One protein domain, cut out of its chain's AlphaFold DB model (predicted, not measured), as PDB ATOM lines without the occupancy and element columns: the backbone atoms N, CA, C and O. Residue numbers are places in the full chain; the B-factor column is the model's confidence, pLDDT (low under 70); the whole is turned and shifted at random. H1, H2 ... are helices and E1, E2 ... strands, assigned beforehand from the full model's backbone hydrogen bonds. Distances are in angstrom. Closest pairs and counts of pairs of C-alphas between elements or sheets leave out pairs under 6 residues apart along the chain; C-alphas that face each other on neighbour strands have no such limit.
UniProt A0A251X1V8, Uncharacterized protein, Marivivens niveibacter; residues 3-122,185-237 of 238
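Overview. This is residues 3 to 122 and 185 to 237 of the 238 residues of an uncharacterized protein of Marivivens niveibacter (UniProt A0A251X1V8). Two strongly twisted sheets stand toward opposite ends of an elongated domain, and between them the helices H2 and H5 cross nearly at right angles in the middle. H5 packs over one face of the smaller sheet, E3 E2 E1 E4; the larger sheet, E9 E8 E7 E10 E11, has H2 on it, H4 covering its E10 and E11 end, and the small hairpin E5 E6 partly face to face with its E9 end, strands crossed. The printed part has 173 residues, with five named helices and eleven named strands in the order E1 E2 E3 H1 E4 E5 E6 H2 E7 E8 E9 H3 E10 H4 E11 H5. The class is mixed, helices and strands; both larger sheets are mixed and E5 E6 is antiparallel. The whole is compact, with a radius of gyration of the C-alphas of 15.9 A and spans of 49 by 30 by 29 A.

Along the chain. E1, residues 3 to 7, begins at C-alpha 3 (112.956, 47.050, 111.223). E2, residues 12 to 17, and E3, residues 20 to 26, 17.1 A long, follow. H1 is residues 30 to 33 and E4 residues 41 to 44. After residues 45 to 67, with no named element, come E5, residues 68 to 71, and E6, residues 74 to 77. H2, residues 81 to 87, begins at C-alpha 81 (97.300, 51.585, 113.789). E7 is residues 95 to 100, E8 residues 104 to 110, 19.2 A long, and E9 residues 113 to 120, 20.9 A long. Beyond the cut come H3, residues 187 to 190, E10, residues 195 to 198, H4, residues 202 to 213, 16.1 A long, and E11, residues 218 to 221. H5, residues 225 to 236, 17.1 A long, ends at C-alpha 236 (104.146, 40.262, 106.887).

Arrangement. E1 E2 E3 form a meander, each strand the antiparallel neighbour of the one before, with N 5 and O 14 at 2.9 A and N 13 and O 25 at 2.9 A. E4 is parallel to E1, with N 44 and O 6 at 2.8 A. E3, H1, E4 make a split strand-helix-strand unit, with E2 and E1 between its strands and a right-handed crossover. H1 only grazes this sheet. H5 is on it at a height of 8.4 A, slantwise to the strands at 38 degrees to E1 on the local plane; the C-alphas of Val 42 and Leu 229, closest of E4 and H5, are 6.0 A apart. H5 touches H2, about perpendicular at 79 degrees, the closest C-alphas, of Gly 85 and Gly 228, 3.4 A apart. H2 is on the larger sheet, with 22 pairs of C-alphas within 10 A. There E7 E8 E9 form a second meander, with N 97 and O 107 at 2.8 A and N 108 and O 116 at 2.8 A; E9 bends by 57 degrees at residue 116. E10 is parallel to E7, with N 198 and O 98 at 2.8 A, and to E11, with N 197 and O 219 at 2.8 A. E10, H4, E11 are a strand-helix-strand unit with a right-handed crossover. H4 runs along the strands, 8.7 A over the sheet and over E10, at 11 degrees to it on the local plane. H3 only grazes this sheet with residues 189 to 190. The hairpin E5 and E6, with N 70 and O 75 at 2.9 A, makes a sandwich, two sheets face to face, with the larger sheet; the strands stand at 84 degrees, and the C-alphas of Ala 75 and Gln 118, closest of E6 and E9, are 6.2 A apart. In H2, H4 and H5 every O i to N i+4 pair is within hydrogen-bond range; H1 and H3 are too short for one, and their single O i to N i+3 pair is within range in H3 but not in H1.

Size, cuts and confidence. The two C-alphas farthest apart, of Asp 36 and Ser 215, are 49.9 A apart. Residues 123 to 184 are not printed, and C-alphas 122 and 185 are 12.2 A apart across the cut. The link from E4 to E5, 23 residues, is long; its residues 64 to 65 pair with residues 43 to 44 of E4, and its residues 56 to 57 with residues 113 to 114 of E9. The mean pLDDT of the printed part is 94.9, and no printed residue is under 70.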
ATOM      1  N   TRP A   3     113.907  46.303 112.048       96.38
ATOM      2  CA  TRP A   3     112.956  47.050 111.223       96.38
ATOM      3  C   TRP A   3     112.610  48.381 111.898       96.38
ATOM      4  O   TRP A   3     113.072  48.658 113.007       96.38
ATOM      5  N   ILE A   4     111.835  49.224 111.222       96.94
ATOM      6  CA  ILE A   4     111.526  50.580 111.676       96.94
ATOM      7  C   ILE A   4     110.007  50.750 111.754       96.94
ATOM      8  O   ILE A   4     109.301  50.600 110.755       96.94
ATOM      9  N   ALA A   5     109.505  51.078 112.941       97.44
ATOM     10  CA  ALA A   5     108.120  51.484 113.147       97.44
ATOM     11  C   ALA A   5     108.049  53.014 113.115       97.44
ATOM     12  O   ALA A   5     108.863  53.674 113.759       97.44
ATOM     13  N   ILE A   6     107.099  53.588 112.380       96.94
ATOM     14  CA  ILE A   6     106.976  55.042 112.229       96.94
ATOM     15  C   ILE A   6     105.529  55.452 112.477       96.94
ATOM     16  O   ILE A   6     104.619  54.947 111.826       96.94
ATOM     17  N   ASP A   7     105.317  56.403 113.377       96.62
ATOM     18  CA  ASP A   7     104.051  57.106 113.553       96.62
ATOM     19  C   ASP A   7     104.248  58.579 113.181       96.62
ATOM     20  O   ASP A   7     104.748  59.394 113.962       96.62
ATOM     21  N   LEU A   8     103.843  58.922 111.956       95.00
ATOM     22  CA  LEU A   8     103.954  60.283 111.433       95.00
ATOM     23  C   LEU A   8     102.938  61.241 112.069       95.00
ATOM     24  O   LEU A   8     103.100  62.454 111.962       95.00
ATOM     25  N   THR A   9     101.903  60.726 112.737       93.00
ATOM     26  CA  THR A   9     100.841  61.552 113.334       93.00
ATOM     27  C   THR A   9     101.258  62.141 114.671       93.00
ATOM     28  O   THR A   9     100.831  63.241 115.018       93.00
ATOM     29  N   THR A  10     102.149  61.449 115.379       93.62
ATOM     30  CA  THR A  10     102.754  61.925 116.628       93.62
ATOM     31  C   THR A  10     104.246  62.207 116.504       93.62
ATOM     32  O   THR A  10     104.879  62.531 117.506       93.62
ATOM     33  N   GLN A  11     104.807  62.117 115.292       95.75
ATOM     34  CA  GLN A  11     106.215  62.422 115.026       95.75
ATOM     35  C   GLN A  11     107.168  61.567 115.872       95.75
ATOM     36  O   GLN A  11     108.144  62.063 116.437       95.75
ATOM     37  N   ARG A  12     106.888  60.260 115.949       96.94
ATOM     38  CA  ARG A  12     107.708  59.269 116.659       96.94
ATOM     39  C   ARG A  12     108.123  58.141 115.724       96.94
ATOM     40  O   ARG A  12     107.353  57.711 114.868       96.94
ATOM     41  N   ALA A  13     109.329  57.630 115.920       97.94
ATOM     42  CA  ALA A  13     109.813  56.436 115.248       97.94
ATOM     43  C   ALA A  13     110.574  55.542 116.225       97.94
ATOM     44  O   ALA A  13     111.213  56.018 117.166       97.94
ATOM     45  N   TRP A  14     110.527  54.238 115.976       98.25
ATOM     46  CA  TRP A  14     111.194  53.227 116.779       98.25
ATOM     47  C   TRP A  14     112.052  52.345 115.888       98.25
ATOM     48  O   TRP A  14     111.569  51.781 114.902       98.25
ATOM     49  N   LYS A  15     113.316  52.176 116.270       98.00
ATOM     50  CA  LYS A  15     114.139  51.088 115.759       98.00
ATOM     51  C   LYS A  15     113.766  49.846 116.539       98.00
ATOM     52  O   LYS A  15     113.828  49.843 117.767       98.00
ATOM     53  N   MET A  16     113.381  48.805 115.827       97.69
ATOM     54  CA  MET A  16     112.852  47.581 116.403       97.69
ATOM     55  C   MET A  16     113.857  46.450 116.218       97.69
ATOM     56  O   MET A  16     114.486  46.353 115.166       97.69
ATOM     57  N   ASP A  17     113.968  45.558 117.203       95.25
ATOM     58  CA  ASP A  17     114.524  44.219 117.003       95.25
ATOM     59  C   ASP A  17     113.508  43.171 117.457       95.25
ATOM     60  O   ASP A  17     113.111  43.103 118.623       95.25
ATOM     61  N   GLY A  18     113.011  42.390 116.497       91.62
ATOM     62  CA  GLY A  18     111.869  41.516 116.736       91.62
ATOM     63  C   GLY A  18     110.630  42.341 117.083       91.62
ATOM     64  O   GLY A  18     110.096  43.039 116.224       91.62
ATOM     65  N   HIS A  19     110.160  42.249 118.329       91.12
ATOM     66  CA  HIS A  19     108.936  42.917 118.802       91.12
ATOM     67  C   HIS A  19     109.205  44.029 119.820       91.12
ATOM     68  O   HIS A  19     108.259  44.556 120.403       91.12
ATOM     69  N   SER A  20     110.473  44.357 120.063       93.75
ATOM     70  CA  SER A  20     110.868  45.308 121.096       93.75
ATOM     71  C   SER A  20     111.558  46.520 120.474       93.75
ATOM     72  O   SER A  20     112.432  46.343 119.619       93.75
ATOM     73  N   PRO A  21     111.195  47.747 120.890       96.69
ATOM     74  CA  PRO A  21     111.944  48.932 120.511       96.69
ATOM     75  C   PRO A  21     113.310  48.916 121.206       96.69
ATOM     76  O   PRO A  21     113.395  48.702 122.415       96.69
ATOM     77  N   ILE A  22     114.374  49.149 120.440       97.38
ATOM     78  CA  ILE A  22     115.750  49.286 120.944       97.38
ATOM     79  C   ILE A  22     116.210  50.747 120.977       97.38
ATOM     80  O   ILE A  22     117.097  51.097 121.747       97.38
ATOM     81  N   GLU A  23     115.593  51.608 120.167       97.56
ATOM     82  CA  GLU A  23     115.841  53.050 120.144       97.56
ATOM     83  C   GLU A  23     114.547  53.766 119.729       97.56
ATOM     84  O   GLU A  23     113.788  53.248 118.909       97.56
ATOM     85  N   THR A  24     114.274  54.941 120.301       97.81
ATOM     86  CA  THR A  24     113.121  55.790 119.950       97.81
ATOM     87  C   THR A  24     113.620  57.177 119.575       97.81
ATOM     88  O   THR A  24     114.458  57.737 120.280       97.81
ATOM     89  N   ARG A  25     113.089  57.737 118.488       97.75
ATOM     90  CA  ARG A  25     113.371  59.099 118.024       97.75
ATOM     91  C   ARG A  25     112.071  59.871 117.855       97.75
ATOM     92  O   ARG A  25     111.023  59.294 117.561       97.75
ATOM     93  N   THR A  26     112.156  61.182 118.032       97.12
ATOM     94  CA  THR A  26     111.064  62.122 117.767       97.12
ATOM     95  C   THR A  26     111.545  63.184 116.798       97.12
ATOM     96  O   THR A  26     112.671  63.658 116.938       97.12
ATOM     97  N   GLY A  27     110.711  63.574 115.842       93.62
ATOM     98  CA  GLY A  27     111.135  64.504 114.807       93.62
ATOM     99  C   GLY A  27     110.049  64.836 113.799       93.62
ATOM    100  O   GLY A  27     109.145  64.049 113.539       93.62
ATOM    101  N   SER A  28     110.174  66.004 113.192       90.25
ATOM    102  CA  SER A  28     109.260  66.487 112.158       90.25
ATOM    103  C   SER A  28     109.756  66.182 110.742       90.25
ATOM    104  O   SER A  28     108.986  66.249 109.785       90.25
ATOM    105  N   THR A  29     111.036  65.820 110.601       91.31
ATOM    106  CA  THR A  29     111.663  65.481 109.319       91.31
ATOM    107  C   THR A  29     112.109  64.014 109.265       91.31
ATOM    108  O   THR A  29     112.407  63.418 110.303       91.31
ATOM    109  N   PRO A  30     112.243  63.412 108.065       89.81
ATOM    110  CA  PRO A  30     112.800  62.064 107.926       89.81
ATOM    111  C   PRO A  30     114.204  61.907 108.533       89.81
ATOM    112  O   PRO A  30     114.523  60.854 109.080       89.81
ATOM    113  N   ALA A  31     115.030  62.960 108.475       93.00
ATOM    114  CA  ALA A  31     116.372  62.961 109.052       93.00
ATOM    115  C   ALA A  31     116.348  62.898 110.590       93.00
ATOM    116  O   ALA A  31     117.169  62.203 111.179       93.00
ATOM    117  N   GLU A  32     115.393  63.576 111.231       94.44
ATOM    118  CA  GLU A  32     115.206  63.528 112.688       94.44
ATOM    119  C   GLU A  32     114.564  62.207 113.143       94.44
ATOM    120  O   GLU A  32     114.971  61.639 114.154       94.44
ATOM    121  N   LEU A  33     113.572  61.701 112.396       93.12
ATOM    122  CA  LEU A  33     112.827  60.488 112.755       93.12
ATOM    123  C   LEU A  33     113.618  59.203 112.524       93.12
ATOM    124  O   LEU A  33     113.647  58.332 113.387       93.12
ATOM    125  N   ILE A  34     114.217  59.060 111.344       94.31
ATOM    126  CA  ILE A  34     114.849  57.809 110.905       94.31
ATOM    127  C   ILE A  34     116.367  57.964 110.901       94.31
ATOM    128  O   ILE A  34     117.078  57.075 111.367       94.31
ATOM    129  N   GLY A  35     116.867  59.104 110.419       94.50
ATOM    130  CA  GLY A  35     118.296  59.385 110.322       94.50
ATOM    131  C   GLY A  35     119.046  58.296 109.554       94.50
ATOM    132  O   GLY A  35     118.807  58.073 108.371       94.50
ATOM    133  N   ASP A  36     119.956  57.623 110.248       95.38
ATOM    134  CA  ASP A  36     120.840  56.571 109.747       95.38
ATOM    135  C   ASP A  36     120.253  55.148 109.817       95.38
ATOM    136  O   ASP A  36     120.906  54.186 109.400       95.38
ATOM    137  N   TRP A  37     119.046  54.969 110.359       97.25
ATOM    138  CA  TRP A  37     118.440  53.643 110.461       97.25
ATOM    139  C   TRP A  37     118.099  53.064 109.079       97.25
ATOM    140  O   TRP A  37     117.614  53.754 108.186       97.25
ATOM    141  N   THR A  38     118.308  51.756 108.920       94.38
ATOM    142  CA  THR A  38     118.011  51.007 107.690       94.38
ATOM    143  C   THR A  38     117.160  49.776 108.004       94.38
ATOM    144  O   THR A  38     117.207  49.248 109.115       94.38
ATOM    145  N   GLY A  39     116.369  49.323 107.028       92.75
ATOM    146  CA  GLY A  39     115.521  48.132 107.142       92.75
ATOM    147  C   GLY A  39     114.082  48.359 106.662       92.75
ATOM    148  O   GLY A  39     113.743  49.466 106.235       92.75
ATOM    149  N   PRO A  40     113.235  47.314 106.713       94.00
ATOM    150  CA  PRO A  40     111.816  47.421 106.387       94.00
ATOM    151  C   PRO A  40     111.105  48.436 107.286       94.00
ATOM    152  O   PRO A  40     111.450  48.572 108.461       94.00
ATOM    153  N   GLN A  41     110.094  49.117 106.744       93.25
ATOM    154  CA  GLN A  41     109.338  50.147 107.456       93.25
ATOM    155  C   GLN A  41     107.857  49.783 107.521       93.25
ATOM    156  O   GLN A  41     107.282  49.340 106.527       93.25
ATOM    157  N   VAL A  42     107.241  50.015 108.678       94.94
ATOM    158  CA  VAL A  42     105.785  49.981 108.857       94.94
ATOM    159  C   VAL A  42     105.369  51.346 109.382       94.94
ATOM    160  O   VAL A  42     105.929  51.831 110.367       94.94
ATOM    161  N   ILE A  43     104.427  51.987 108.695       94.94
ATOM    162  CA  ILE A  43     104.187  53.429 108.829       94.94
ATOM    163  C   ILE A  43     102.716  53.690 109.124       94.94
ATOM    164  O   ILE A  43     101.844  53.209 108.405       94.94
ATOM    165  N   ALA A  44     102.439  54.506 110.136       96.00
ATOM    166  CA  ALA A  44     101.123  55.058 110.411       96.00
ATOM    167  C   ALA A  44     101.022  56.528 109.999       96.00
ATOM    168  O   ALA A  44     101.918  57.331 110.268       96.00
ATOM    169  N   GLY A  45      99.907  56.874 109.348       89.69
ATOM    170  CA  GLY A  45      99.585  58.252 108.978       89.69
ATOM    171  C   GLY A  45     100.352  58.788 107.771       89.69
ATOM    172  O   GLY A  45     100.554  59.998 107.682       89.69
ATOM    173  N   LEU A  46     100.774  57.913 106.849       85.81
ATOM    174  CA  LEU A  46     101.423  58.326 105.601       85.81
ATOM    175  C   LEU A  46     100.499  59.289 104.818       85.81
ATOM    176  O   LEU A  46      99.385  58.885 104.479       85.81
ATOM    177  N   PRO A  47     100.920  60.541 104.534       78.19
ATOM    178  CA  PRO A  47     100.046  61.549 103.925       78.19
ATOM    179  C   PRO A  47      99.476  61.149 102.560       78.19
ATOM    180  O   PRO A  47      98.309  61.420 102.293       78.19
ATOM    181  N   ASP A  48     100.281  60.464 101.744       82.19
ATOM    182  CA  ASP A  48      99.920  60.070 100.376       82.19
ATOM    183  C   ASP A  48      99.264  58.678 100.296       82.19
ATOM    184  O   ASP A  48      98.965  58.190  99.204       82.19
ATOM    185  N   ALA A  49      99.045  58.005 101.433       84.31
ATOM    186  CA  ALA A  49      98.347  56.724 101.432       84.31
ATOM    187  C   ALA A  49      96.865  56.905 101.051       84.31
ATOM    188  O   ALA A  49      96.232  57.874 101.490       84.31
ATOM    189  N   PRO A  50      96.270  55.960 100.295       86.38
ATOM    190  CA  PRO A  50      94.840  55.970 100.023       86.38
ATOM    191  C   PRO A  50      94.034  56.025 101.322       86.38
ATOM    192  O   PRO A  50      94.265  55.236 102.233       86.38
ATOM    193  N   VAL A  51      93.079  56.949 101.401       92.31
ATOM    194  CA  VAL A  51      92.162  57.049 102.542       92.31
ATOM    195  C   VAL A  51      91.134  55.924 102.448       92.31
ATOM    196  O   VAL A  51      90.530  55.739 101.393       92.31
ATOM    197  N   LEU A  52      90.918  55.196 103.543       94.06
ATOM    198  CA  LEU A  52      89.873  54.172 103.618       94.06
ATOM    199  C   LEU A  52      88.543  54.794 104.035       94.06
ATOM    200  O   LEU A  52      88.522  55.677 104.887       94.06
ATOM    201  N   ASP A  53      87.442  54.313 103.471       96.94
ATOM    202  CA  ASP A  53      86.098  54.616 103.962       96.94
ATOM    203  C   ASP A  53      85.645  53.539 104.949       96.94
ATOM    204  O   ASP A  53      85.986  52.369 104.780       96.94
ATOM    205  N   VAL A  54      84.865  53.916 105.963       97.81
ATOM    206  CA  VAL A  54      84.206  52.932 106.836       97.81
ATOM    207  C   VAL A  54      83.026  52.234 106.131       97.81
ATOM    208  O   VAL A  54      82.322  52.887 105.353       97.81
ATOM    209  N   PRO A  55      82.756  50.945 106.428       97.75
ATOM    210  CA  PRO A  55      83.543  50.079 107.306       97.75
ATOM    211  C   PRO A  55      84.853  49.610 106.651       97.75
ATOM    212  O   PRO A  55      84.894  49.338 105.452       97.75
ATOM    213  N   CYS A  56      85.926  49.488 107.438       96.25
ATOM    214  CA  CYS A  56      87.215  48.990 106.949       96.25
ATOM    215  C   CYS A  56      88.008  48.231 108.016       96.25
ATOM    216  O   CYS A  56      87.925  48.539 109.204       96.25
ATOM    217  N   LYS A  57      88.869  47.297 107.598       95.06
ATOM    218  CA  LYS A  57      89.799  46.601 108.501       95.06
ATOM    219  C   LYS A  57      90.756  47.569 109.190       95.06
ATOM    220  O   LYS A  57      91.302  48.472 108.558       95.06
ATOM    221  N   ALA A  58      91.025  47.332 110.474       93.38
ATOM    222  CA  ALA A  58      92.034  48.095 111.202       93.38
ATOM    223  C   ALA A  58      93.464  47.764 110.728       93.38
ATOM    224  O   ALA A  58      94.331  48.639 110.675       93.38
ATOM    225  N   THR A  59      93.721  46.508 110.357       91.12
ATOM    226  CA  THR A  59      95.030  46.040 109.880       91.12
ATOM    227  C   THR A  59      95.142  46.139 108.350       91.12
ATOM    228  O   THR A  59      94.384  45.453 107.658       91.12
ATOM    229  N   PRO A  60      96.082  46.931 107.800       84.62
ATOM    230  CA  PRO A  60      96.370  46.968 106.365       84.62
ATOM    231  C   PRO A  60      97.116  45.714 105.883       84.62
ATOM    232  O   PRO A  60      97.811  45.055 106.653       84.62
ATOM    233  N   GLU A  61      97.041  45.434 104.579       77.94
ATOM    234  CA  GLU A  61      97.749  44.308 103.945       77.94
ATOM    235  C   GLU A  61      99.229  44.610 103.638       77.94
ATOM    236  O   GLU A  61     100.044  43.696 103.558       77.94
ATOM    237  N   ASN A  62      99.604  45.884 103.476       78.06
ATOM    238  CA  ASN A  62     100.899  46.306 102.921       78.06
ATOM    239  C   ASN A  62     101.820  47.053 103.909       78.06
ATOM    240  O   ASN A  62     102.777  47.694 103.478       78.06
ATOM    241  N   GLY A  63     101.538  47.021 105.217       79.69
ATOM    242  CA  GLY A  63     102.376  47.690 106.226       79.69
ATOM    243  C   GLY A  63     102.209  49.215 106.333       79.69
ATOM    244  O   GLY A  63     102.883  49.843 107.150       79.69
ATOM    245  N   ALA A  64     101.308  49.826 105.559       90.06
ATOM    246  CA  ALA A  64     100.982  51.246 105.663       90.06
ATOM    247  C   ALA A  64      99.585  51.420 106.269       90.06
ATOM    248  O   ALA A  64      98.606  50.973 105.683       90.06
ATOM    249  N   PHE A  65      99.482  52.068 107.430       93.81
ATOM    250  CA  PHE A  65      98.209  52.345 108.099       93.81
ATOM    251  C   PHE A  65      97.652  53.688 107.610       93.81
ATOM    252  O   PHE A  65      98.174  54.745 107.998       93.81
ATOM    253  N   PRO A  66      96.612  53.669 106.760       92.06
ATOM    254  CA  PRO A  66      96.072  54.872 106.156       92.06
ATOM    255  C   PRO A  66      95.177  55.635 107.129       92.06
ATOM    256  O   PRO A  66      94.724  55.107 108.149       92.06
ATOM    257  N   ARG A  67      94.866  56.880 106.762       94.88
ATOM    258  CA  ARG A  67      93.751  57.633 107.347       94.88
ATOM    259  C   ARG A  67      92.425  56.946 107.018       94.88
ATOM    260  O   ARG A  67      92.292  56.323 105.964       94.88
ATOM    261  N   VAL A  68      91.430  57.147 107.876       96.31
ATOM    262  CA  VAL A  68      90.063  56.649 107.651       96.31
ATOM    263  C   VAL A  68      89.098  57.813 107.569       96.31
ATOM    264  O   VAL A  68      89.183  58.741 108.372       96.31
ATOM    265  N   ARG A  69      88.173  57.763 106.620       97.31
ATOM    266  CA  ARG A  69      87.107  58.732 106.404       97.31
ATOM    267  C   ARG A  69      85.755  58.098 106.713       97.31
ATOM    268  O   ARG A  69      85.472  56.962 106.346       97.31
ATOM    269  N   GLN A  70      84.899  58.887 107.344       97.56
ATOM    270  CA  GLN A  70      83.464  58.662 107.391       97.56
ATOM    271  C   GLN A  70      82.779  59.859 106.743       97.56
ATOM    272  O   GLN A  70      83.169  61.007 106.964       97.56
ATOM    273  N   THR A  71      81.776  59.595 105.912       96.88
ATOM    274  CA  THR A  71      81.065  60.637 105.162       96.88
ATOM    275  C   THR A  71      79.854  61.184 105.913       96.88
ATOM    276  O   THR A  71      79.492  62.337 105.697       96.88
ATOM    277  N   ASN A  72      79.248  60.401 106.814       91.69
ATOM    278  CA  ASN A  72      78.104  60.827 107.616       91.69
ATOM    279  C   ASN A  72      78.054  60.142 109.004       91.69
ATOM    280  O   ASN A  72      77.904  58.922 109.050       91.69
ATOM    281  N   PRO A  73      78.119  60.899 110.118       90.81
ATOM    282  CA  PRO A  73      78.616  62.274 110.173       90.81
ATOM    283  C   PRO A  73      80.046  62.352 109.624       90.81
ATOM    284  O   PRO A  73      80.799  61.376 109.682       90.81
ATOM    285  N   GLN A  74      80.417  63.501 109.060       95.19
ATOM    286  CA  GLN A  74      81.736  63.671 108.464       95.19
ATOM    287  C   GLN A  74      82.818  63.652 109.547       95.19
ATOM    288  O   GLN A  74      82.805  64.476 110.460       95.19
ATOM    289  N   ALA A  75      83.769  62.729 109.431       96.06
ATOM    290  CA  ALA A  75      84.878  62.619 110.366       96.06
ATOM    291  C   ALA A  75      86.096  61.964 109.699       96.06
ATOM    292  O   ALA A  75      85.973  61.249 108.699       96.06
ATOM    293  N   GLN A  76      87.282  62.205 110.264       95.69
ATOM    294  CA  GLN A  76      88.521  61.559 109.841       95.69
ATOM    295  C   GLN A  76      89.319  61.043 111.045       95.69
ATOM    296  O   GLN A  76      89.516  61.780 112.012       95.69
ATOM    297  N   LEU A  77      89.799  59.800 110.961       96.62
ATOM    298  CA  LEU A  77      90.798  59.251 111.879       96.62
ATOM    299  C   LEU A  77      92.206  59.448 111.301       96.62
ATOM    300  O   LEU A  77      92.394  59.311 110.085       96.62
ATOM    301  N   PRO A  78      93.209  59.730 112.149       95.00
ATOM    302  CA  PRO A  78      94.569  60.004 111.688       95.00
ATOM    303  C   PRO A  78      95.277  58.755 111.135       95.00
ATOM    304  O   PRO A  78      96.060  58.879 110.196       95.00
ATOM    305  N   HIS A  79      94.973  57.563 111.657       96.19
ATOM    306  CA  HIS A  79      95.396  56.272 111.104       96.19
ATOM    307  C   HIS A  79      94.607  55.105 111.725       96.19
ATOM    308  O   HIS A  79      93.959  55.282 112.757       96.19
ATOM    309  N   THR A  80      94.747  53.884 111.197       96.12
ATOM    310  CA  THR A  80      94.159  52.665 111.798       96.12
ATOM    311  C   THR A  80      95.048  51.941 112.823       96.12
ATOM    312  O   THR A  80      94.571  51.046 113.518       96.12
ATOM    313  N   ALA A  81      96.322  52.329 112.978       96.81
ATOM    314  CA  ALA A  81      97.300  51.585 113.789       96.81
ATOM    315  C   ALA A  81      96.943  51.455 115.277       96.81
ATOM    316  O   ALA A  81      97.132  50.383 115.843       96.81
ATOM    317  N   ALA A  82      96.381  52.490 115.908       97.44
ATOM    318  CA  ALA A  82      95.947  52.400 117.304       97.44
ATOM    319  C   ALA A  82      94.819  51.368 117.486       97.44
ATOM    320  O   ALA A  82      94.872  50.546 118.401       97.44
ATOM    321  N   VAL A  83      93.845  51.340 116.568       97.56
ATOM    322  CA  VAL A  83      92.760  50.347 116.590       97.56
ATOM    323  C   VAL A  83      93.319  48.940 116.387       97.56
ATOM    324  O   VAL A  83      93.012  48.039 117.159       97.56
ATOM    325  N   ALA A  84      94.198  48.757 115.397       96.69
ATOM    326  CA  ALA A  84      94.846  47.471 115.156       96.69
ATOM    327  C   ALA A  84      95.658  46.996 116.367       96.69
ATOM    328  O   ALA A  84      95.671  45.808 116.671       96.69
ATOM    329  N   GLY A  85      96.319  47.917 117.070       97.19
ATOM    330  CA  GLY A  85      97.058  47.607 118.285       97.19
ATOM    331  C   GLY A  85      96.167  47.177 119.438       97.19
ATOM    332  O   GLY A  85      96.527  46.242 120.141       97.19
ATOM    333  N   LEU A  86      95.003  47.814 119.601       97.56
ATOM    334  CA  LEU A  86      94.022  47.412 120.608       97.56
ATOM    335  C   LEU A  86      93.460  46.015 120.305       97.56
ATOM    336  O   LEU A  86      93.457  45.159 121.183       97.56
ATOM    337  N   VAL A  87      93.063  45.763 119.054       96.31
ATOM    338  CA  VAL A  87      92.568  44.446 118.613       96.31
ATOM    339  C   VAL A  87      93.647  43.371 118.766       96.31
ATOM    340  O   VAL A  87      93.351  42.273 119.208       96.31
ATOM    341  N   ALA A  88      94.919  43.680 118.507       94.81
ATOM    342  CA  ALA A  88      96.011  42.717 118.668       94.81
ATOM    343  C   ALA A  88      96.303  42.317 120.132       94.81
ATOM    344  O   ALA A  88      97.084  41.393 120.366       94.81
ATOM    345  N   MET A  89      95.735  43.020 121.122       93.19
ATOM    346  CA  MET A  89      95.828  42.637 122.538       93.19
ATOM    347  C   MET A  89      94.800  41.557 122.909       93.19
ATOM    348  O   MET A  89      95.067  40.752 123.800       93.19
ATOM    349  N   ASP A  90      93.656  41.525 122.223       93.00
ATOM    350  CA  ASP A  90      92.633  40.482 122.305       93.00
ATOM    351  C   ASP A  90      91.882  40.427 120.969       93.00
ATOM    352  O   ASP A  90      91.036  41.274 120.691       93.00
ATOM    353  N   ASP A  91      92.169  39.412 120.147       87.38
ATOM    354  CA  ASP A  91      91.592  39.263 118.800       87.38
ATOM    355  C   ASP A  91      90.054  39.108 118.806       87.38
ATOM    356  O   ASP A  91      89.418  39.137 117.752       87.38
ATOM    357  N   ARG A  92      89.438  38.914 119.982       89.94
ATOM    358  CA  ARG A  92      87.979  38.855 120.168       89.94
ATOM    359  C   ARG A  92      87.390  40.167 120.683       89.94
ATOM    360  O   ARG A  92      86.190  40.213 120.950       89.94
ATOM    361  N   TRP A  93      88.213  41.193 120.880       94.69
ATOM    362  CA  TRP A  93      87.762  42.478 121.382       94.69
ATOM    363  C   TRP A  93      86.794  43.126 120.386       94.69
ATOM    364  O   TRP A  93      87.088  43.266 119.199       94.69
ATOM    365  N   ASP A  94      85.637  43.520 120.905       96.25
ATOM    366  CA  ASP A  94      84.526  44.116 120.172       96.25
ATOM    367  C   ASP A  94      83.908  45.190 121.073       96.25
ATOM    368  O   ASP A  94      83.773  44.970 122.279       96.25
ATOM    369  N   GLY A  95      83.609  46.372 120.541       97.81
ATOM    370  CA  GLY A  95      83.070  47.475 121.332       97.81
ATOM    371  C   GLY A  95      83.540  48.844 120.859       97.81
ATOM    372  O   GLY A  95      83.726  49.087 119.665       97.81
ATOM    373  N   VAL A  96      83.703  49.775 121.801       98.62
ATOM    374  CA  VAL A  96      84.053  51.165 121.486       98.62
ATOM    375  C   VAL A  96      85.397  51.566 122.065       98.62
ATOM    376  O   VAL A  96      85.647  51.486 123.262       98.62
ATOM    377  N   MET A  97      86.270  52.065 121.200       98.69
ATOM    378  CA  MET A  97      87.531  52.679 121.584       98.69
ATOM    379  C   MET A  97      87.330  54.189 121.697       98.69
ATOM    380  O   MET A  97      86.916  54.829 120.734       98.69
ATOM    381  N   ILE A  98      87.663  54.766 122.850       98.75
ATOM    382  CA  ILE A  98      87.874  56.209 122.971       98.75
ATOM    383  C   ILE A  98      89.350  56.463 122.754       98.75
ATOM    384  O   ILE A  98      90.164  56.126 123.607       98.75
ATOM    385  N   TRP A  99      89.708  57.056 121.624       98.50
ATOM    386  CA  TRP A  99      91.089  57.404 121.339       98.50
ATOM    387  C   TRP A  99      91.335  58.885 121.600       98.50
ATOM    388  O   TRP A  99      90.804  59.744 120.893       98.50
ATOM    389  N   VAL A 100      92.139  59.178 122.620       97.06
ATOM    390  CA  VAL A 100      92.494  60.546 123.001       97.06
ATOM    391  C   VAL A 100      93.788  60.951 122.300       97.06
ATOM    392  O   VAL A 100      94.858  60.407 122.562       97.06
ATOM    393  N   THR A 101      93.678  61.923 121.401       93.19
ATOM    394  CA  THR A 101      94.778  62.544 120.651       93.19
ATOM    395  C   THR A 101      94.654  64.073 120.762       93.19
ATOM    396  O   THR A 101      94.137  64.586 121.753       93.19
ATOM    397  N   GLY A 102      95.056  64.829 119.732       93.50
ATOM    398  CA  GLY A 102      94.631  66.223 119.590       93.50
ATOM    399  C   GLY A 102      93.105  66.382 119.499       93.50
ATOM    400  O   GLY A 102      92.599  67.458 119.772       93.50
ATOM    401  N   GLN A 103      92.365  65.332 119.146       96.19
ATOM    402  CA  GLN A 103      90.905  65.218 119.278       96.19
ATOM    403  C   GLN A 103      90.569  63.961 120.081       96.19
ATOM    404  O   GLN A 103      91.413  63.077 120.229       96.19
ATOM    405  N   VAL A 104      89.332  63.839 120.554       98.19
ATOM    406  CA  VAL A 104      88.833  62.566 121.090       98.19
ATOM    407  C   VAL A 104      88.016  61.867 120.017       98.19
ATOM    408  O   VAL A 104      87.150  62.487 119.410       98.19
ATOM    409  N   HIS A 105      88.273  60.588 119.773       98.44
ATOM    410  CA  HIS A 105      87.528  59.793 118.800       98.44
ATOM    411  C   HIS A 105      86.789  58.659 119.499       98.44
ATOM    412  O   HIS A 105      87.423  57.840 120.154       98.44
ATOM    413  N   TRP A 106      85.474  58.578 119.317       98.50
ATOM    414  CA  TRP A 106      84.670  57.409 119.666       98.50
ATOM    415  C   TRP A 106      84.623  56.497 118.450       98.50
ATOM    416  O   TRP A 106      84.039  56.871 117.436       98.50
ATOM    417  N   ILE A 107      85.257  55.334 118.525       98.62
ATOM    418  CA  ILE A 107      85.455  54.434 117.389       98.62
ATOM    419  C   ILE A 107      84.750  53.120 117.695       98.62
ATOM    420  O   ILE A 107      85.152  52.406 118.610       98.62
ATOM    421  N   HIS A 108      83.707  52.802 116.936       98.56
ATOM    422  CA  HIS A 108      83.035  51.512 117.009       98.56
ATOM    423  C   HIS A 108      83.816  50.491 116.189       98.56
ATOM    424  O   HIS A 108      84.054  50.685 114.992       98.56
ATOM    425  N   VAL A 109      84.219  49.414 116.851       98.38
ATOM    426  CA  VAL A 109      85.027  48.346 116.282       98.38
ATOM    427  C   VAL A 109      84.296  47.032 116.478       98.38
ATOM    428  O   VAL A 109      83.933  46.693 117.601       98.38
ATOM    429  N   SER A 110      84.126  46.290 115.391       97.19
ATOM    430  CA  SER A 110      83.507  44.968 115.399       97.19
ATOM    431  C   SER A 110      84.330  44.035 114.527       97.19
ATOM    432  O   SER A 110      84.701  44.402 113.415       97.19
ATOM    433  N   ALA A 111      84.622  42.829 115.015       95.00
ATOM    434  CA  ALA A 111      85.400  41.815 114.286       95.00
ATOM    435  C   ALA A 111      86.720  42.332 113.646       95.00
ATOM    436  O   ALA A 111      87.092  41.931 112.543       95.00
ATOM    437  N   GLY A 112      87.430  43.243 114.325       94.81
ATOM    438  CA  GLY A 112      88.675  43.847 113.819       94.81
ATOM    439  C   GLY A 112      88.489  44.921 112.734       94.81
ATOM    440  O   GLY A 112      89.472  45.404 112.161       94.81
ATOM    441  N   GLU A 113      87.249  45.319 112.455       97.00
ATOM    442  CA  GLU A 113      86.893  46.374 111.510       97.00
ATOM    443  C   GLU A 113      86.413  47.626 112.241       97.00
ATOM    444  O   GLU A 113      85.679  47.558 113.223       97.00
ATOM    445  N   ILE A 114      86.815  48.792 111.740       98.19
ATOM    446  CA  ILE A 114      86.266  50.083 112.140       98.19
ATOM    447  C   ILE A 114      84.938  50.239 111.409       98.19
ATOM    448  O   ILE A 114      84.923  50.359 110.186       98.19
ATOM    449  N   ILE A 115      83.837  50.249 112.156       98.19
ATOM    450  CA  ILE A 115      82.478  50.295 111.604       98.19
ATOM    451  C   ILE A 115      82.003  51.731 111.423       98.19
ATOM    452  O   ILE A 115      81.456  52.092 110.384       98.19
ATOM    453  N   SER A 116      82.204  52.552 112.449       98.25
ATOM    454  CA  SER A 116      81.827  53.960 112.460       98.25
ATOM    455  C   SER A 116      82.616  54.698 113.528       98.25
ATOM    456  O   SER A 116      83.152  54.093 114.459       98.25
ATOM    457  N   PHE A 117      82.679  56.016 113.422       98.25
ATOM    458  CA  PHE A 117      83.259  56.833 114.476       98.25
ATOM    459  C   PHE A 117      82.666  58.238 114.523       98.25
ATOM    460  O   PHE A 117      82.046  58.717 113.575       98.25
ATOM    461  N   GLN A 118      82.876  58.925 115.639       97.12
ATOM    462  CA  GLN A 118      82.671  60.365 115.740       97.12
ATOM    463  C   GLN A 118      83.830  61.003 116.495       97.12
ATOM    464  O   GLN A 118      84.462  60.364 117.338       97.12
ATOM    465  N   SER A 119      84.105  62.266 116.191       96.81
ATOM    466  CA  SER A 119      85.192  63.023 116.808       96.81
ATOM    467  C   SER A 119      84.639  64.153 117.663       96.81
ATOM    468  O   SER A 119      83.658  64.795 117.292       96.81
ATOM    469  N   SER A 120      85.312  64.422 118.771       97.31
ATOM    470  CA  SER A 120      85.050  65.529 119.675       97.31
ATOM    471  C   SER A 120      86.237  66.481 119.695       97.31
ATOM    472  O   SER A 120      87.393  66.064 119.832       97.31
ATOM    473  N   ALA A 121      85.933  67.775 119.603       96.94
ATOM    474  CA  ALA A 121      86.908  68.858 119.706       96.94
ATOM    475  C   ALA A 121      87.232  69.232 121.170       96.94
ATOM    476  O   ALA A 121      87.749  70.318 121.441       96.94
ATOM    477  N   LEU A 122      86.893  68.359 122.131       98.12
ATOM    478  CA  LEU A 122      87.082  68.607 123.559       98.12
ATOM    479  C   LEU A 122      88.506  69.076 123.901       98.12
ATOM    480  O   LEU A 122      88.602  70.092 124.589       98.12
ATOM    481  N   SER A 185      76.218  63.237 124.160       96.75
ATOM    482  CA  SER A 185      76.138  63.267 122.696       96.75
ATOM    483  C   SER A 185      76.550  61.932 122.063       96.75
ATOM    484  O   SER A 185      75.958  61.500 121.079       96.75
ATOM    485  N   ALA A 186      77.511  61.229 122.666       97.19
ATOM    486  CA  ALA A 186      78.034  59.939 122.225       97.19
ATOM    487  C   ALA A 186      77.270  58.727 122.784       97.19
ATOM    488  O   ALA A 186      77.753  57.600 122.687       97.19
ATOM    489  N   ARG A 187      76.078  58.910 123.372       97.19
ATOM    490  CA  ARG A 187      75.322  57.831 124.044       97.19
ATOM    491  C   ARG A 187      75.119  56.586 123.182       97.19
ATOM    492  O   ARG A 187      75.159  55.480 123.713       97.19
ATOM    493  N   ALA A 188      74.926  56.763 121.875       95.94
ATOM    494  CA  ALA A 188      74.769  55.663 120.925       95.94
ATOM    495  C   ALA A 188      76.023  54.774 120.797       95.94
ATOM    496  O   ALA A 188      75.896  53.622 120.405       95.94
ATOM    497  N   TYR A 189      77.206  55.296 121.134       97.19
ATOM    498  CA  TYR A 189      78.459  54.546 121.115       97.19
ATOM    499  C   TYR A 189      78.687  53.762 122.411       97.19
ATOM    500  O   TYR A 189      79.125  52.627 122.348       97.19
ATOM    501  N   TRP A 190      78.418  54.321 123.591       96.75
ATOM    502  CA  TRP A 190      78.871  53.680 124.838       96.75
ATOM    503  C   TRP A 190      77.789  52.938 125.624       96.75
ATOM    504  O   TRP A 190      78.113  52.071 126.436       96.75
ATOM    505  N   LEU A 191      76.505  53.258 125.437       95.88
ATOM    506  CA  LEU A 191      75.459  52.635 126.243       95.88
ATOM    507  C   LEU A 191      75.308  51.152 125.881       95.88
ATOM    508  O   LEU A 191      74.930  50.816 124.763       95.88
ATOM    509  N   GLY A 192      75.551  50.275 126.857       94.88
ATOM    510  CA  GLY A 192      75.494  48.824 126.660       94.88
ATOM    511  C   GLY A 192      76.697  48.246 125.911       94.88
ATOM    512  O   GLY A 192      76.667  47.069 125.566       94.88
ATOM    513  N   GLN A 193      77.738  49.047 125.675       95.69
ATOM    514  CA  GLN A 193      78.979  48.632 125.025       95.69
ATOM    515  C   GLN A 193      80.114  48.566 126.043       95.69
ATOM    516  O   GLN A 193      80.141  49.346 126.997       95.69
ATOM    517  N   GLN A 194      81.074  47.668 125.820       96.50
ATOM    518  CA  GLN A 194      82.376  47.783 126.472       96.50
ATOM    519  C   GLN A 194      83.168  48.923 125.841       96.50
ATOM    520  O   GLN A 194      83.191  49.080 124.618       96.50
ATOM    521  N   VAL A 195      83.807  49.726 126.686       98.50
ATOM    522  CA  VAL A 195      84.579  50.887 126.256       98.50
ATOM    523  C   VAL A 195      86.028  50.730 126.691       98.50
ATOM    524  O   VAL A 195      86.306  50.447 127.853       98.50
ATOM    525  N   THR A 196      86.964  50.965 125.779       98.69
ATOM    526  CA  THR A 196      88.386  51.073 126.117       98.69
ATOM    527  C   THR A 196      88.868  52.486 125.825       98.69
ATOM    528  O   THR A 196      88.850  52.925 124.676       98.69
ATOM    529  N   VAL A 197      89.321  53.205 126.852       98.75
ATOM    530  CA  VAL A 197      89.978  54.505 126.689       98.75
ATOM    531  C   VAL A 197      91.457  54.274 126.394       98.75
ATOM    532  O   VAL A 197      92.190  53.742 127.224       98.75
ATOM    533  N   VAL A 198      91.887  54.677 125.204       98.50
ATOM    534  CA  VAL A 198      93.267  54.612 124.729       98.50
ATOM    535  C   VAL A 198      93.857  56.014 124.757       98.50
ATOM    536  O   VAL A 198      93.459  56.890 123.984       98.50
ATOM    537  N   GLY A 199      94.818  56.228 125.646       95.88
ATOM    538  CA  GLY A 199      95.473  57.517 125.826       95.88
ATOM    539  C   GLY A 199      96.006  57.690 127.240       95.88
ATOM    540  O   GLY A 199      96.025  56.756 128.038       95.88
ATOM    541  N   SER A 200      96.466  58.895 127.547       94.62
ATOM    542  CA  SER A 200      96.957  59.252 128.875       94.62
ATOM    543  C   SER A 200      96.670  60.717 129.194       94.62
ATOM    544  O   SER A 200      96.347  61.516 128.309       94.62
ATOM    545  N   GLY A 201      96.794  61.066 130.473       95.44
ATOM    546  CA  GLY A 201      96.625  62.426 130.967       95.44
ATOM    547  C   GLY A 201      95.174  62.791 131.296       95.44
ATOM    548  O   GLY A 201      94.265  61.975 131.126       95.44
ATOM    549  N   PRO A 202      94.941  64.047 131.728       96.62
ATOM    550  CA  PRO A 202      93.697  64.443 132.389       96.62
ATOM    551  C   PRO A 202      92.432  64.197 131.566       96.62
ATOM    552  O   PRO A 202      91.387  63.881 132.121       96.62
ATOM    553  N   ILE A 203      92.517  64.317 130.237       98.31
ATOM    554  CA  ILE A 203      91.374  64.074 129.351       98.31
ATOM    555  C   ILE A 203      91.030  62.581 129.313       98.31
ATOM    556  O   ILE A 203      89.868  62.233 129.482       98.31
ATOM    557  N   ALA A 204      92.010  61.692 129.128       98.31
ATOM    558  CA  ALA A 204      91.757  60.249 129.134       98.31
ATOM    559  C   ALA A 204      91.185  59.791 130.485       98.31
ATOM    560  O   ALA A 204      90.188  59.064 130.522       98.31
ATOM    561  N   ASP A 205      91.752  60.301 131.580       98.25
ATOM    562  CA  ASP A 205      91.277  60.019 132.934       98.25
ATOM    563  C   ASP A 205      89.841  60.521 133.146       98.25
ATOM    564  O   ASP A 205      89.029  59.815 133.745       98.25
ATOM    565  N   ALA A 206      89.491  61.693 132.604       98.56
ATOM    566  CA  ALA A 206      88.140  62.243 132.677       98.56
ATOM    567  C   ALA A 206      87.098  61.347 131.989       98.56
ATOM    568  O   ALA A 206      86.052  61.079 132.582       98.56
ATOM    569  N   TYR A 207      87.373  60.833 130.781       98.62
ATOM    570  CA  TYR A 207      86.451  59.900 130.114       98.62
ATOM    571  C   TYR A 207      86.283  58.608 130.912       98.62
ATOM    572  O   TYR A 207      85.154  58.154 131.099       98.62
ATOM    573  N   ALA A 208      87.382  58.035 131.416       98.50
ATOM    574  CA  ALA A 208      87.334  56.815 132.214       98.50
ATOM    575  C   ALA A 208      86.507  57.007 133.498       98.50
ATOM    576  O   ALA A 208      85.603  56.219 133.775       98.50
ATOM    577  N   GLN A 209      86.762  58.088 134.242       98.44
ATOM    578  CA  GLN A 209      86.035  58.419 135.470       98.44
ATOM    579  C   GLN A 209      84.549  58.692 135.205       98.44
ATOM    580  O   GLN A 209      83.687  58.142 135.892       98.44
ATOM    581  N   ALA A 210      84.230  59.499 134.189       98.44
ATOM    582  CA  ALA A 210      82.851  59.857 133.875       98.44
ATOM    583  C   ALA A 210      82.033  58.645 133.397       98.44
ATOM    584  O   ALA A 210      80.889  58.480 133.816       98.44
ATOM    585  N   LEU A 211      82.613  57.761 132.576       98.44
ATOM    586  CA  LEU A 211      81.961  56.518 132.142       98.44
ATOM    587  C   LEU A 211      81.741  55.546 133.302       98.44
ATOM    588  O   LEU A 211      80.644  54.998 133.438       98.44
ATOM    589  N   ALA A 212      82.745  55.370 134.164       97.94
ATOM    590  CA  ALA A 212      82.626  54.532 135.353       97.94
ATOM    591  C   ALA A 212      81.514  55.040 136.289       97.94
ATOM    592  O   ALA A 212      80.713  54.247 136.782       97.94
ATOM    593  N   ALA A 213      81.387  56.361 136.460       97.25
ATOM    594  CA  ALA A 213      80.297  56.971 137.224       97.25
ATOM    595  C   ALA A 213      78.905  56.715 136.610       97.25
ATOM    596  O   ALA A 213      77.907  56.701 137.328       97.25
ATOM    597  N   GLN A 214      78.822  56.465 135.297       96.44
ATOM    598  CA  GLN A 214      77.600  56.029 134.605       96.44
ATOM    599  C   GLN A 214      77.430  54.499 134.576       96.44
ATOM    600  O   GLN A 214      76.566  53.991 133.862       96.44
ATOM    601  N   SER A 215      78.233  53.754 135.349       96.12
ATOM    602  CA  SER A 215      78.249  52.283 135.381       96.12
ATOM    603  C   SER A 215      78.527  51.626 134.020       96.12
ATOM    604  O   SER A 215      78.134  50.482 133.791       96.12
ATOM    605  N   ALA A 216      79.196  52.335 133.102       96.62
ATOM    606  CA  ALA A 216      79.625  51.752 131.838       96.62
ATOM    607  C   ALA A 216      80.838  50.824 132.064       96.62
ATOM    608  O   ALA A 216      81.727  51.168 132.851       96.62
ATOM    609  N   PRO A 217      80.913  49.666 131.385       96.69
ATOM    610  CA  PRO A 217      82.073  48.785 131.463       96.69
ATOM    611  C   PRO A 217      83.249  49.416 130.712       96.69
ATOM    612  O   PRO A 217      83.368  49.287 129.495       96.69
ATOM    613  N   VAL A 218      84.100  50.131 131.450       98.25
ATOM    614  CA  VAL A 218      85.236  50.880 130.909       98.25
ATOM    615  C   VAL A 218      86.570  50.282 131.352       98.25
ATOM    616  O   VAL A 218      86.756  49.927 132.515       98.25
ATOM    617  N   SER A 219      87.511  50.186 130.420       97.94
ATOM    618  CA  SER A 219      88.917  49.874 130.677       97.94
ATOM    619  C   SER A 219      89.811  50.980 130.118       97.94
ATOM    620  O   SER A 219      89.371  51.791 129.298       97.94
ATOM    621  N   THR A 220      91.059  51.048 130.571       98.19
ATOM    622  CA  THR A 220      92.027  52.045 130.105       98.19
ATOM    623  C   THR A 220      93.311  51.368 129.653       98.19
ATOM    624  O   THR A 220      93.724  50.342 130.193       98.19
ATOM    625  N   THR A 221      93.952  51.943 128.642       97.69
ATOM    626  CA  THR A 221      95.291  51.557 128.202       97.69
ATOM    627  C   THR A 221      96.016  52.771 127.636       97.69
ATOM    628  O   THR A 221      95.404  53.735 127.177       97.69
ATOM    629  N   THR A 222      97.344  52.721 127.644       95.44
ATOM    630  CA  THR A 222      98.165  53.708 126.943       95.44
ATOM    631  C   THR A 222      98.030  53.552 125.429       95.44
ATOM    632  O   THR A 222      97.459  52.579 124.940       95.44
ATOM    633  N   ASP A 223      98.607  54.494 124.688       95.56
ATOM    634  CA  ASP A 223      98.692  54.462 123.229       95.56
ATOM    635  C   ASP A 223      99.124  53.089 122.675       95.56
ATOM    636  O   ASP A 223     100.189  52.560 122.999       95.56
ATOM    637  N   THR A 224      98.272  52.529 121.820       97.50
ATOM    638  CA  THR A 224      98.406  51.202 121.211       97.50
ATOM    639  C   THR A 224      99.007  51.246 119.804       97.50
ATOM    640  O   THR A 224      99.159  50.204 119.166       97.50
ATOM    641  N   THR A 225      99.398  52.416 119.295       97.44
ATOM    642  CA  THR A 225      99.896  52.585 117.918       97.44
ATOM    643  C   THR A 225     101.094  51.686 117.605       97.44
ATOM    644  O   THR A 225     101.085  50.971 116.601       97.44
ATOM    645  N   LEU A 226     102.095  51.631 118.494       97.19
ATOM    646  CA  LEU A 226     103.264  50.760 118.314       97.19
ATOM    647  C   LEU A 226     102.890  49.267 118.322       97.19
ATOM    648  O   LEU A 226     103.483  48.477 117.580       97.19
ATOM    649  N   ALA A 227     101.893  48.875 119.122       96.81
ATOM    650  CA  ALA A 227     101.392  47.502 119.137       96.81
ATOM    651  C   ALA A 227     100.764  47.132 117.785       96.81
ATOM    652  O   ALA A 227     101.039  46.051 117.266       96.81
ATOM    653  N   GLY A 228     100.017  48.053 117.165       96.19
ATOM    654  CA  GLY A 228      99.444  47.861 115.831       96.19
ATOM    655  C   GLY A 228     100.509  47.722 114.748       96.19
ATOM    656  O   GLY A 228     100.490  46.752 113.989       96.19
ATOM    657  N   LEU A 229     101.490  48.633 114.726       96.31
ATOM    658  CA  LEU A 229     102.637  48.562 113.809       96.31
ATOM    659  C   LEU A 229     103.369  47.212 113.939       96.31
ATOM    660  O   LEU A 229     103.672  46.554 112.943       96.31
ATOM    661  N   THR A 230     103.590  46.761 115.176       95.88
ATOM    662  CA  THR A 230     104.241  45.476 115.471       95.88
ATOM    663  C   THR A 230     103.397  44.278 115.025       95.88
ATOM    664  O   THR A 230     103.944  43.302 114.510       95.88
ATOM    665  N   ALA A 231     102.075  44.328 115.204       93.50
ATOM    666  CA  ALA A 231     101.166  43.255 114.804       93.50
ATOM    667  C   ALA A 231     101.177  43.030 113.285       93.50
ATOM    668  O   ALA A 231     101.278  41.889 112.833       93.50
ATOM    669  N   VAL A 232     101.166  44.106 112.494       91.88
ATOM    670  CA  VAL A 232     101.242  43.997 111.031       91.88
ATOM    671  C   VAL A 232     102.612  43.516 110.570       91.88
ATOM    672  O   VAL A 232     102.677  42.615 109.736       91.88
ATOM    673  N   PHE A 233     103.705  44.007 111.163       92.56
ATOM    674  CA  PHE A 233     105.038  43.498 110.833       92.56
ATOM    675  C   PHE A 233     105.174  41.985 111.082       92.56
ATOM    676  O   PHE A 233     105.768  41.268 110.276       92.56
ATOM    677  N   LYS A 234     104.594  41.470 112.178       87.56
ATOM    678  CA  LYS A 234     104.524  40.021 112.436       87.56
ATOM    679  C   LYS A 234     103.758  39.286 111.336       87.56
ATOM    680  O   LYS A 234     104.180  38.207 110.938       87.56
ATOM    681  N   GLY A 235     102.644  39.851 110.869       83.81
ATOM    682  CA  GLY A 235     101.821  39.275 109.801       83.81
ATOM    683  C   GLY A 235     102.528  39.218 108.446       83.81
ATOM    684  O   GLY A 235     102.357  38.243 107.727       83.81
ATOM    685  N   MET A 236     103.367  40.209 108.135       82.50
ATOM    686  CA  MET A 236     104.146  40.262 106.887       82.50
ATOM    687  C   MET A 236     105.279  39.225 106.812       82.50
ATOM    688  O   MET A 236     105.762  38.940 105.724       82.50
ATOM    689  N   ASN A 237     105.726  38.695 107.955       72.88
ATOM    690  CA  ASN A 237     106.849  37.756 108.053       72.88
ATOM    691  C   ASN A 237     106.419  36.302 108.336       72.88
ATOM    692  O   ASN A 237     107.266  35.484 108.702       72.88
TER     693      ASN A 237